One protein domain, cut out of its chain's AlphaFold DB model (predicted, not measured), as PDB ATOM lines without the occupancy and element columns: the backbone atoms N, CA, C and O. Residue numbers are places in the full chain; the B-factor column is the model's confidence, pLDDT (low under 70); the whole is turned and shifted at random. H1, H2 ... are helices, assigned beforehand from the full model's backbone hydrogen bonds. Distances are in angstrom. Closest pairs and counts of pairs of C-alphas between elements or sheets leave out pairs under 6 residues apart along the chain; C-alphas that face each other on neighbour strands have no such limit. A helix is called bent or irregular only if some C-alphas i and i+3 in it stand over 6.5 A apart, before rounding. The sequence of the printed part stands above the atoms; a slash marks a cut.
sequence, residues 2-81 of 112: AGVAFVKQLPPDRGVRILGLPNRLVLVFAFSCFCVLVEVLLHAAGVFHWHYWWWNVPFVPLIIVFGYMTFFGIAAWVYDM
ATOM      1  N   ALA A   2       3.711 -34.005 -10.847       83.50
ATOM      2  CA  ALA A   2       4.481 -34.467  -9.681       83.50
ATOM      3  C   ALA A   2       5.745 -33.635  -9.377       83.50
ATOM      4  O   ALA A   2       5.970 -33.278  -8.228       83.50
ATOM      5  N   GLY A   3       6.518 -33.231 -10.395       84.69
ATOM      6  CA  GLY A   3       7.701 -32.374 -10.206       84.69
ATOM      7  C   GLY A   3       7.397 -30.994  -9.604       84.69
ATOM      8  O   GLY A   3       8.112 -30.530  -8.722       84.69
ATOM      9  N   VAL A   4       6.299 -30.354 -10.020       87.56
ATOM     10  CA  VAL A   4       5.875 -29.059  -9.455       87.56
ATOM     11  C   VAL A   4       5.423 -29.237  -8.006       87.56
ATOM     12  O   VAL A   4       5.813 -28.454  -7.142       87.56
ATOM     13  N   ALA A   5       4.645 -30.291  -7.738       90.81
ATOM     14  CA  ALA A   5       4.214 -30.633  -6.386       90.81
ATOM     15  C   ALA A   5       5.414 -30.905  -5.468       90.81
ATOM     16  O   ALA A   5       5.443 -30.397  -4.348       90.81
ATOM     17  N   PHE A   6       6.414 -31.644  -5.951       92.75
ATOM     18  CA  PHE A   6       7.654 -31.933  -5.234       92.75
ATOM     19  C   PHE A   6       8.396 -30.653  -4.833       92.75
ATOM     20  O   PHE A   6       8.660 -30.444  -3.653       92.75
ATOM     21  N   VAL A   7       8.669 -29.754  -5.787       89.31
ATOM     22  CA  VAL A   7       9.413 -28.512  -5.507       89.31
ATOM     23  C   VAL A   7       8.674 -27.626  -4.504       89.31
ATOM     24  O   VAL A   7       9.304 -27.014  -3.647       89.31
ATOM     25  N   LYS A   8       7.338 -27.581  -4.557       89.00
ATOM     26  CA  LYS A   8       6.524 -26.820  -3.595       89.00
ATOM     27  C   LYS A   8       6.526 -27.406  -2.181       89.00
ATOM     28  O   LYS A   8       6.232 -26.676  -1.241       89.00
ATOM     29  N   GLN A   9       6.851 -28.686  -2.035       89.19
ATOM     30  CA  GLN A   9       6.968 -29.364  -0.743       89.19
ATOM     31  C   GLN A   9       8.384 -29.299  -0.161       89.19
ATOM     32  O   GLN A   9       8.573 -29.658   1.000       89.19
ATOM     33  N   LEU A  10       9.381 -28.840  -0.928       88.31
ATOM     34  CA  LEU A  10      10.744 -28.687  -0.427       88.31
ATOM     35  C   LEU A  10      10.802 -27.588   0.647       88.31
ATOM     36  O   LEU A  10      10.466 -26.435   0.360       88.31
ATOM     37  N   PRO A  11      11.293 -27.895   1.864       87.56
ATOM     38  CA  PRO A  11      11.504 -26.877   2.881       87.56
ATOM     39  C   PRO A  11      12.475 -25.796   2.376       87.56
ATOM     40  O   PRO A  11      13.493 -26.151   1.759       87.56
ATOM     41  N   PRO A  12      12.208 -24.501   2.652       83.69
ATOM     42  CA  PRO A  12      13.106 -23.411   2.274       83.69
ATOM     43  C   PRO A  12      14.510 -23.600   2.850       83.69
ATOM     44  O   PRO A  12      15.500 -23.393   2.156       83.69
ATOM     45  N   ASP A  13      14.586 -24.061   4.099       83.81
ATOM     46  CA  ASP A  13      15.845 -24.396   4.748       83.81
ATOM     47  C   ASP A  13      16.310 -25.811   4.358       83.81
ATOM     48  O   ASP A  13      15.613 -26.816   4.534       83.81
ATOM     49  N   ARG A  14      17.525 -25.889   3.815       80.38
ATOM     50  CA  ARG A  14      18.190 -27.132   3.413       80.38
ATOM     51  C   ARG A  14      18.771 -27.905   4.604       80.38
ATOM     52  O   ARG A  14      18.988 -29.109   4.487       80.38
ATOM     53  N   GLY A  15      19.021 -27.240   5.731       81.44
ATOM     54  CA  GLY A  15      19.582 -27.838   6.946       81.44
ATOM     55  C   GLY A  15      18.590 -28.688   7.737       81.44
ATOM     56  O   GLY A  15      19.006 -29.497   8.569       81.44
ATOM     57  N   VAL A  16      17.289 -28.549   7.460       85.12
ATOM     58  CA  VAL A  16      16.241 -29.322   8.131       85.12
ATOM     59  C   VAL A  16      16.448 -30.809   7.873       85.12
ATOM     60  O   VAL A  16      16.588 -31.262   6.732       85.12
ATOM     61  N   ARG A  17      16.433 -31.583   8.957       86.56
ATOM     62  CA  ARG A  17      16.518 -33.040   8.909       86.56
ATOM     63  C   ARG A  17      15.141 -33.650   9.111       86.56
ATOM     64  O   ARG A  17      14.409 -33.249  10.010       86.56
ATOM     65  N   ILE A  18      14.816 -34.644   8.297       85.50
ATOM     66  CA  ILE A  18      13.611 -35.458   8.435       85.50
ATOM     67  C   ILE A  18      14.078 -36.814   8.951       85.50
ATOM     68  O   ILE A  18      14.869 -37.479   8.284       85.50
ATOM     69  N   LEU A  19      13.653 -37.193  10.159       83.38
ATOM     70  CA  LEU A  19      14.066 -38.448  10.809       83.38
ATOM     71  C   LEU A  19      15.602 -38.616  10.891       83.38
ATOM     72  O   LEU A  19      16.133 -39.710  10.736       83.38
ATOM     73  N   GLY A  20      16.334 -37.513  11.092       82.75
ATOM     74  CA  GLY A  20      17.802 -37.510  11.171       82.75
ATOM     75  C   GLY A  20      18.538 -37.479   9.824       82.75
ATOM     76  O   GLY A  20      19.748 -37.248   9.814       82.75
ATOM     77  N   LEU A  21      17.829 -37.615   8.698       87.81
ATOM     78  CA  LEU A  21      18.385 -37.574   7.342       87.81
ATOM     79  C   LEU A  21      18.173 -36.205   6.665       87.81
ATOM     80  O   LEU A  21      17.241 -35.482   7.022       87.81
ATOM     81  N   PRO A  22      18.996 -35.830   5.666       90.38
ATOM     82  CA  PRO A  22      18.802 -34.597   4.902       90.38
ATOM     83  C   PRO A  22      17.437 -34.568   4.204       90.38
ATOM     84  O   PRO A  22      17.096 -35.505   3.477       90.38
ATOM     85  N   ASN A  23      16.679 -33.476   4.363       90.00
ATOM     86  CA  ASN A  23      15.327 -33.361   3.803       90.00
ATOM     87  C   ASN A  23      15.252 -33.645   2.292       90.00
ATOM     88  O   ASN A  23      14.313 -34.296   1.841       90.00
ATOM     89  N   ARG A  24      16.255 -33.210   1.516       90.69
ATOM     90  CA  ARG A  24      16.304 -33.389   0.062       90.69
ATOM     91  C   ARG A  24      16.334 -34.862  -0.302       90.69
ATOM     92  O   ARG A  24      15.535 -35.280  -1.123       90.69
ATOM     93  N   LEU A  25      17.204 -35.647   0.333       90.19
ATOM     94  CA  LEU A  25      17.328 -37.075   0.036       90.19
ATOM     95  C   LEU A  25      16.047 -37.824   0.394       90.19
ATOM     96  O   LEU A  25      15.573 -38.624  -0.406       90.19
ATOM     97  N   VAL A  26      15.457 -37.512   1.550       93.06
ATOM     98  CA  VAL A  26      14.203 -38.137   1.987       93.06
ATOM     99  C   VAL A  26      13.070 -37.827   1.010       93.06
ATOM    100  O   VAL A  26      12.386 -38.744   0.571       93.06
ATOM    101  N   LEU A  27      12.890 -36.560   0.627       92.94
ATOM    102  CA  LEU A  27      11.813 -36.161  -0.282       92.94
ATOM    103  C   LEU A  27      12.042 -36.675  -1.707       92.94
ATOM    104  O   LEU A  27      11.102 -37.165  -2.325       92.94
ATOM    105  N   VAL A  28      13.275 -36.609  -2.220       94.88
ATOM    106  CA  VAL A  28      13.638 -37.153  -3.539       94.88
ATOM    107  C   VAL A  28      13.335 -38.648  -3.587       94.88
ATOM    108  O   VAL A  28      12.678 -39.109  -4.519       94.88
ATOM    109  N   PHE A  29      13.751 -39.399  -2.568       94.94
ATOM    110  CA  PHE A  29      13.489 -40.831  -2.486       94.94
ATOM    111  C   PHE A  29      11.992 -41.134  -2.348       94.94
ATOM    112  O   PHE A  29      11.462 -41.938  -3.107       94.94
ATOM    113  N   ALA A  30      11.285 -40.446  -1.446       94.06
ATOM    114  CA  ALA A  30       9.856 -40.656  -1.220       94.06
ATOM    115  C   ALA A  30       9.019 -40.405  -2.484       94.06
ATOM    116  O   ALA A  30       8.176 -41.231  -2.835       94.06
ATOM    117  N   PHE A  31       9.280 -39.310  -3.204       95.50
ATOM    118  CA  PHE A  31       8.593 -39.010  -4.466       95.50
ATOM    119  C   PHE A  31       8.944 -40.002  -5.573       95.50
ATOM    120  O   PHE A  31       8.065 -40.389  -6.340       95.50
ATOM    121  N   SER A  32      10.196 -40.464  -5.622       95.50
ATOM    122  CA  SER A  32      10.614 -41.494  -6.579       95.50
ATOM    123  C   SER A  32       9.873 -42.806  -6.335       95.50
ATOM    124  O   SER A  32       9.298 -43.372  -7.262       95.50
ATOM    125  N   CYS A  33       9.800 -43.249  -5.079       95.12
ATOM    126  CA  CYS A  33       9.030 -44.428  -4.692       95.12
ATOM    127  C   CYS A  33       7.537 -44.267  -4.997       95.12
ATOM    128  O   CYS A  33       6.918 -45.209  -5.475       95.12
ATOM    129  N   PHE A  34       6.958 -43.084  -4.765       95.06
ATOM    130  CA  PHE A  34       5.555 -42.816  -5.079       95.06
ATOM    131  C   PHE A  34       5.263 -42.937  -6.581       95.06
ATOM    132  O   PHE A  34       4.300 -43.597  -6.963       95.06
ATOM    133  N   CYS A  35       6.095 -42.347  -7.442       94.56
ATOM    134  CA  CYS A  35       5.905 -42.449  -8.888       94.56
ATOM    135  C   CYS A  35       6.040 -43.893  -9.385       94.56
ATOM    136  O   CYS A  35       5.194 -44.358 -10.144       94.56
ATOM    137  N   VAL A  36       7.044 -44.626  -8.900       93.31
ATOM    138  CA  VAL A  36       7.229 -46.036  -9.266       93.31
ATOM    139  C   VAL A  36       6.106 -46.916  -8.724       93.31
ATOM    140  O   VAL A  36       5.674 -47.833  -9.410       93.31
ATOM    141  N   LEU A  37       5.573 -46.627  -7.535       94.25
ATOM    142  CA  LEU A  37       4.388 -47.312  -7.018       94.25
ATOM    143  C   LEU A  37       3.195 -47.130  -7.965       94.25
ATOM    144  O   LEU A  37       2.525 -48.107  -8.288       94.25
ATOM    145  N   VAL A  38       2.953 -45.905  -8.441       93.75
ATOM    146  CA  VAL A  38       1.906 -45.641  -9.439       93.75
ATOM    147  C   VAL A  38       2.177 -46.418 -10.731       93.75
ATOM    148  O   VAL A  38       1.252 -47.029 -11.257       93.75
ATOM    149  N   GLU A  39       3.423 -46.473 -11.210       93.06
ATOM    150  CA  GLU A  39       3.780 -47.295 -12.377       93.06
ATOM    151  C   GLU A  39       3.513 -48.785 -12.160       93.06
ATOM    152  O   GLU A  39       2.915 -49.419 -13.024       93.06
ATOM    153  N   VAL A  40       3.893 -49.345 -11.009       92.06
ATOM    154  CA  VAL A  40       3.633 -50.754 -10.671       92.06
ATOM    155  C   VAL A  40       2.129 -51.033 -10.649       92.06
ATOM    156  O   VAL A  40       1.697 -52.070 -11.150       92.06
ATOM    157  N   LEU A  41       1.316 -50.118 -10.112       92.81
ATOM    158  CA  LEU A  41      -0.144 -50.254 -10.109       92.81
ATOM    159  C   LEU A  41      -0.723 -50.216 -11.527       92.81
ATOM    160  O   LEU A  41      -1.575 -51.037 -11.861       92.81
ATOM    161  N   LEU A  42      -0.245 -49.304 -12.377       93.12
ATOM    162  CA  LEU A  42      -0.654 -49.233 -13.784       93.12
ATOM    163  C   LEU A  42      -0.205 -50.467 -14.575       93.12
ATOM    164  O   LEU A  42      -0.931 -50.924 -15.461       93.12
ATOM    165  N   HIS A  43       0.960 -51.017 -14.231       92.12
ATOM    166  CA  HIS A  43       1.472 -52.255 -14.801       92.12
ATOM    167  C   HIS A  43       0.613 -53.455 -14.405       92.12
ATOM    168  O   HIS A  43       0.210 -54.244 -15.255       92.12
ATOM    169  N   ALA A  44       0.249 -53.556 -13.126       89.62
ATOM    170  CA  ALA A  44      -0.663 -54.586 -12.633       89.62
ATOM    171  C   ALA A  44      -2.076 -54.466 -13.232       89.62
ATOM    172  O   ALA A  44      -2.736 -55.478 -13.450       89.62
ATOM    173  N   ALA A  45      -2.531 -53.245 -13.532       93.12
ATOM    174  CA  ALA A  45      -3.803 -52.991 -14.204       93.12
ATOM    175  C   ALA A  45      -3.778 -53.279 -15.720       93.12
ATOM    176  O   ALA A  45      -4.815 -53.163 -16.371       93.12
ATOM    177  N   GLY A  46      -2.619 -53.614 -16.299       91.25
ATOM    178  CA  GLY A  46      -2.468 -53.874 -17.735       91.25
ATOM    179  C   GLY A  46      -2.566 -52.627 -18.622       91.25
ATOM    180  O   GLY A  46      -2.742 -52.749 -19.830       91.25
ATOM    181  N   VAL A  47      -2.474 -51.423 -18.052       92.62
ATOM    182  CA  VAL A  47      -2.496 -50.158 -18.814       92.62
ATOM    183  C   VAL A  47      -1.086 -49.746 -19.235       92.62
ATOM    184  O   VAL A  47      -0.893 -49.119 -20.274       92.62
ATOM    185  N   PHE A  48      -0.086 -50.113 -18.438       90.12
ATOM    186  CA  PHE A  48       1.308 -49.762 -18.654       90.12
ATOM    187  C   PHE A  48       2.162 -51.022 -18.757       90.12
ATOM    188  O   PHE A  48       1.963 -51.972 -18.013       90.12
ATOM    189  N   HIS A  49       3.116 -51.049 -19.683       88.56
ATOM    190  CA  HIS A  49       3.930 -52.235 -19.927       88.56
ATOM    191  C   HIS A  49       5.396 -51.849 -20.000       88.56
ATOM    192  O   HIS A  49       5.798 -51.011 -20.810       88.56
ATOM    193  N   TRP A  50       6.207 -52.505 -19.181       90.19
ATOM    194  CA  TRP A  50       7.651 -52.407 -19.277       90.19
ATOM    195  C   TRP A  50       8.171 -53.410 -20.305       90.19
ATOM    196  O   TRP A  50       8.094 -54.622 -20.108       90.19
ATOM    197  N   HIS A  51       8.701 -52.902 -21.417       86.88
ATOM    198  CA  HIS A  51       9.102 -53.750 -22.540       86.88
ATOM    199  C   HIS A  51      10.449 -54.457 -22.325       86.88
ATOM    200  O   HIS A  51      10.656 -55.573 -22.797       86.88
ATOM    201  N   TYR A  52      11.376 -53.830 -21.598       89.56
ATOM    202  CA  TYR A  52      12.722 -54.364 -21.406       89.56
ATOM    203  C   TYR A  52      12.822 -55.202 -20.132       89.56
ATOM    204  O   TYR A  52      12.428 -54.755 -19.060       89.56
ATOM    205  N   TRP A  53      13.431 -56.388 -20.226       89.38
ATOM    206  CA  TRP A  53      13.575 -57.323 -19.099       89.38
ATOM    207  C   TRP A  53      14.335 -56.736 -17.897       89.38
ATOM    208  O   TRP A  53      14.030 -57.057 -16.753       89.38
ATOM    209  N   TRP A  54      15.309 -55.861 -18.150       89.56
ATOM    210  CA  TRP A  54      16.114 -55.183 -17.129       89.56
ATOM    211  C   TRP A  54      15.447 -53.911 -16.581       89.56
ATOM    212  O   TRP A  54      15.906 -53.359 -15.584       89.56
ATOM    213  N   TRP A  55      14.364 -53.455 -17.214       91.00
ATOM    214  CA  TRP A  55      13.540 -52.321 -16.792       91.00
ATOM    215  C   TRP A  55      12.126 -52.795 -16.442       91.00
ATOM    216  O   TRP A  55      11.143 -52.183 -16.828       91.00
ATOM    217  N   ASN A  56      12.013 -53.935 -15.765       89.00
ATOM    218  CA  ASN A  56      10.746 -54.547 -15.370       89.00
ATOM    219  C   ASN A  56      10.908 -55.189 -13.979       89.00
ATOM    220  O   ASN A  56      12.016 -55.248 -13.441       89.00
ATOM    221  N   VAL A  57       9.827 -55.673 -13.370       85.19
ATOM    222  CA  VAL A  57       9.859 -56.457 -12.127       85.19
ATOM    223  C   VAL A  57      10.771 -57.681 -12.325       85.19
ATOM    224  O   VAL A  57      10.578 -58.411 -13.296       85.19
ATOM    225  N   PRO A  58      11.760 -57.933 -11.438       83.75
ATOM    226  CA  PRO A  58      11.951 -57.368 -10.094       83.75
ATOM    227  C   PRO A  58      12.907 -56.162  -9.994       83.75
ATOM    228  O   PRO A  58      13.145 -55.673  -8.890       83.75
ATOM    229  N   PHE A  59      13.441 -55.639 -11.099       90.94
ATOM    230  CA  PHE A  59      14.418 -54.535 -11.132       90.94
ATOM    231  C   PHE A  59      13.821 -53.148 -10.822       90.94
ATOM    232  O   PHE A  59      14.370 -52.118 -11.202       90.94
ATOM    233  N   VAL A  60      12.734 -53.099 -10.053       89.81
ATOM    234  CA  VAL A  60      12.063 -51.874  -9.592       89.81
ATOM    235  C   VAL A  60      13.026 -50.871  -8.930       89.81
ATOM    236  O   VAL A  60      12.910 -49.679  -9.219       89.81
ATOM    237  N   PRO A  61      14.030 -51.278  -8.118       92.44
ATOM    238  CA  PRO A  61      15.010 -50.334  -7.572       92.44
ATOM    239  C   PRO A  61      15.787 -49.551  -8.640       92.44
ATOM    240  O   PRO A  61      16.114 -48.385  -8.421       92.44
ATOM    241  N   LEU A  62      16.045 -50.154  -9.806       93.19
ATOM    242  CA  LEU A  62      16.706 -49.480 -10.925       93.19
ATOM    243  C   LEU A  62      15.840 -48.329 -11.453       93.19
ATOM    244  O   LEU A  62      16.341 -47.231 -11.684       93.19
ATOM    245  N   ILE A  63      14.534 -48.573 -11.567       93.38
ATOM    246  CA  ILE A  63      13.538 -47.600 -12.028       93.38
ATOM    247  C   ILE A  63      13.387 -46.469 -11.007       93.38
ATOM    248  O   ILE A  63      13.322 -45.302 -11.383       93.38
ATOM    249  N   ILE A  64      13.424 -46.777  -9.707       94.62
ATOM    250  CA  ILE A  64      13.425 -45.749  -8.655       94.62
ATOM    251  C   ILE A  64      14.634 -44.828  -8.829       94.62
ATOM    252  O   ILE A  64      14.467 -43.612  -8.907       94.62
ATOM    253  N   VAL A  65      15.841 -45.394  -8.919       94.56
ATOM    254  CA  VAL A  65      17.087 -44.615  -8.957       94.56
ATOM    255  C   VAL A  65      17.223 -43.828 -10.259       94.56
ATOM    256  O   VAL A  65      17.376 -42.608 -10.220       94.56
ATOM    257  N   PHE A  66      17.156 -44.499 -11.406       93.81
ATOM    258  CA  PHE A  66      17.431 -43.879 -12.704       93.81
ATOM    259  C   PHE A  66      16.200 -43.260 -13.355       93.81
ATOM    260  O   PHE A  66      16.340 -42.289 -14.096       93.81
ATOM    261  N   GLY A  67      15.009 -43.792 -13.079       91.44
ATOM    262  CA  GLY A  67      13.760 -43.305 -13.656       91.44
ATOM    263  C   GLY A  67      13.207 -42.071 -12.949       91.44
ATOM    264  O   GLY A  67      12.559 -41.257 -13.595       91.44
ATOM    265  N   TYR A  68      13.491 -41.888 -11.652       94.19
ATOM    266  CA  TYR A  68      12.919 -40.774 -10.883       94.19
ATOM    267  C   TYR A  68      13.900 -40.046  -9.968       94.19
ATOM    268  O   TYR A  68      13.883 -38.813  -9.921       94.19
ATOM    269  N   MET A  69      14.766 -40.765  -9.253       95.12
ATOM    270  CA  MET A  69      15.621 -40.161  -8.225       95.12
ATOM    271  C   MET A  69      16.615 -39.161  -8.818       95.12
ATOM    272  O   MET A  69      16.841 -38.097  -8.240       95.12
ATOM    273  N   THR A  70      17.155 -39.460  -9.999       93.50
ATOM    274  CA  THR A  70      17.980 -38.549 -10.808       93.50
ATOM    275  C   THR A  70      17.244 -37.245 -11.126       93.50
ATOM    276  O   THR A  70      17.759 -36.162 -10.845       93.50
ATOM    277  N   PHE A  71      16.016 -37.325 -11.642       92.75
ATOM    278  CA  PHE A  71      15.226 -36.160 -12.048       92.75
ATOM    279  C   PHE A  71      14.787 -35.304 -10.861       92.75
ATOM    280  O   PHE A  71      14.982 -34.085 -10.869       92.75
ATOM    281  N   PHE A  72      14.246 -35.918  -9.805       94.44
ATOM    282  CA  PHE A  72      13.890 -35.195  -8.582       94.44
ATOM    283  C   PHE A  72      15.129 -34.622  -7.883       94.44
ATOM    284  O   PHE A  72      15.076 -33.512  -7.351       94.44
ATOM    285  N   GLY A  73      16.260 -35.330  -7.928       94.25
ATOM    286  CA  GLY A  73      17.544 -34.851  -7.422       94.25
ATOM    287  C   GLY A  73      18.022 -33.594  -8.146       94.25
ATOM    288  O   GLY A  73      18.374 -32.608  -7.496       94.25
ATOM    289  N   ILE A  74      17.963 -33.578  -9.480       93.56
ATOM    290  CA  ILE A  74      18.286 -32.387 -10.276       93.56
ATOM    291  C   ILE A  74      17.294 -31.257  -9.982       93.56
ATOM    292  O   ILE A  74      17.716 -30.115  -9.803       93.56
ATOM    293  N   ALA A  75      15.997 -31.551  -9.862       92.38
ATOM    294  CA  ALA A  75      14.991 -30.546  -9.519       92.38
ATOM    295  C   ALA A  75      15.275 -29.888  -8.155       92.38
ATOM    296  O   ALA A  75      15.249 -28.661  -8.046       92.38
ATOM    297  N   ALA A  76      15.613 -30.683  -7.136       92.38
ATOM    298  CA  ALA A  76      16.036 -30.180  -5.830       92.38
ATOM    299  C   ALA A  76      17.326 -29.354  -5.925       92.38
ATOM    300  O   ALA A  76      17.430 -28.291  -5.316       92.38
ATOM    301  N   TRP A  77      18.294 -29.802  -6.724       92.00
ATOM    302  CA  TRP A  77      19.555 -29.091  -6.907       92.00
ATOM    303  C   TRP A  77      19.374 -27.729  -7.583       92.00
ATOM    304  O   TRP A  77      19.951 -26.747  -7.122       92.00
ATOM    305  N   VAL A  78      18.553 -27.649  -8.635       92.44
ATOM    306  CA  VAL A  78      18.214 -26.395  -9.329       92.44
ATOM    307  C   VAL A  78      17.440 -25.453  -8.405       92.44
ATOM    308  O   VAL A  78      17.724 -24.252  -8.381       92.44
ATOM    309  N   TYR A  79      16.503 -25.984  -7.613       89.56
ATOM    310  CA  TYR A  79      15.785 -25.213  -6.596       89.56
ATOM    311  C   TYR A  79      16.748 -24.588  -5.576       89.56
ATOM    312  O   TYR A  79      16.688 -23.386  -5.312       89.56
ATOM    313  N   ASP A  80      17.715 -25.369  -5.095       89.19
ATOM    314  CA  ASP A  80      18.717 -24.930  -4.120       89.19
ATOM    315  C   ASP A  80      19.717 -23.892  -4.679       89.19
ATOM    316  O   ASP A  80      20.490 -23.314  -3.916       89.19
ATOM    317  N   MET A  81      19.710 -23.596  -5.987       89.75
ATOM    318  CA  MET A  81      20.523 -22.512  -6.567       89.75
ATOM    319  C   MET A  81      20.003 -21.105  -6.219       89.75
ATOM    320  O   MET A  81      20.686 -20.116  -6.503       89.75
TER     321      MET A  81
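This is residues 2 to 81 of the 112 residues of an uncharacterized protein of Actinobacteria bacterium (UniProt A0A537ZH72). An elongated body has the long helix H2 along its length, and the bent helix H3 comes back across it, its two arms H3a and H3b packing on residues 24 to 36 of H2. The short helix H1 packs on H3b, near the part of H2 that follows its first turns, and two long links without named elements make loops at the two ends of H2. The printed part has 80 residues with three named helices, H1, H2 and H3 in that order, and no named strand; the class is all helix. It is only just loose, close to compact, with a radius of gyration of the C-alphas of 14.1 A and spans of 41 by 22 by 21 A.

H1 is residues 2 to 9, beginning at C-alpha 2 at (4.481, -34.467, -9.681). H2, the longest helix, is residues 23 to 44 and measures 31.2 A from C-alpha 23 at (15.327, -33.361, 3.803) to C-alpha 44 at (-0.663, -54.586, -12.633). H3, residues 60 to 79, was assigned as one helix by its hydrogen bonds, but it is bent: C-alphas 67 and 70 are 7.0 A apart. Its arms are H3a, residues 60 to 67, 9.6 A long, and H3b, residues 70 to 79, 14.2 A long, ending at C-alpha 79 at (15.785, -25.213, -6.596).

H1 touches H3b at a steep tilt of 42 degrees, the same way; their closest C-alphas, those of Val 7 and Ala 76, are 6.8 A apart. H1 and H2 are close but not clearly touching, with the closest C-alphas, those of Phe 6 and Phe 31, 7.2 A apart. H1 and H3a are apart. H2 touches H3a with residues 29 to 36 alone, opposite ways at a steep tilt of 62 degrees; the closest C-alphas are those of Ser 32 and Ile 64, 5.5 A apart. H2 touches H3b with residues 24 to 32 alone, opposite ways at a steep tilt of 38 degrees; the closest C-alphas are those of Val 28 and Phe 72, 5.4 A apart. The lines of H3a and H3b stand at a steep tilt of 42 degrees. The helix packing is mostly crossed: of three pairs that touch, 0 are at a shallow tilt. In H1, H2, H3a and H3b every O i to N i+4 pair is within hydrogen-bond range.

The two C-alphas farthest apart, those of Gly 15 and Gly 46, are 42.1 A apart. The links H1 to H2, 13 residues, and H2 to H3, 15 residues, are long; in the former, residues 17 to 18 pair with residues 21 to 22, antiparallel. The printed part has no cut. Its mean pLDDT is 90.5, and no printed residue is under 70.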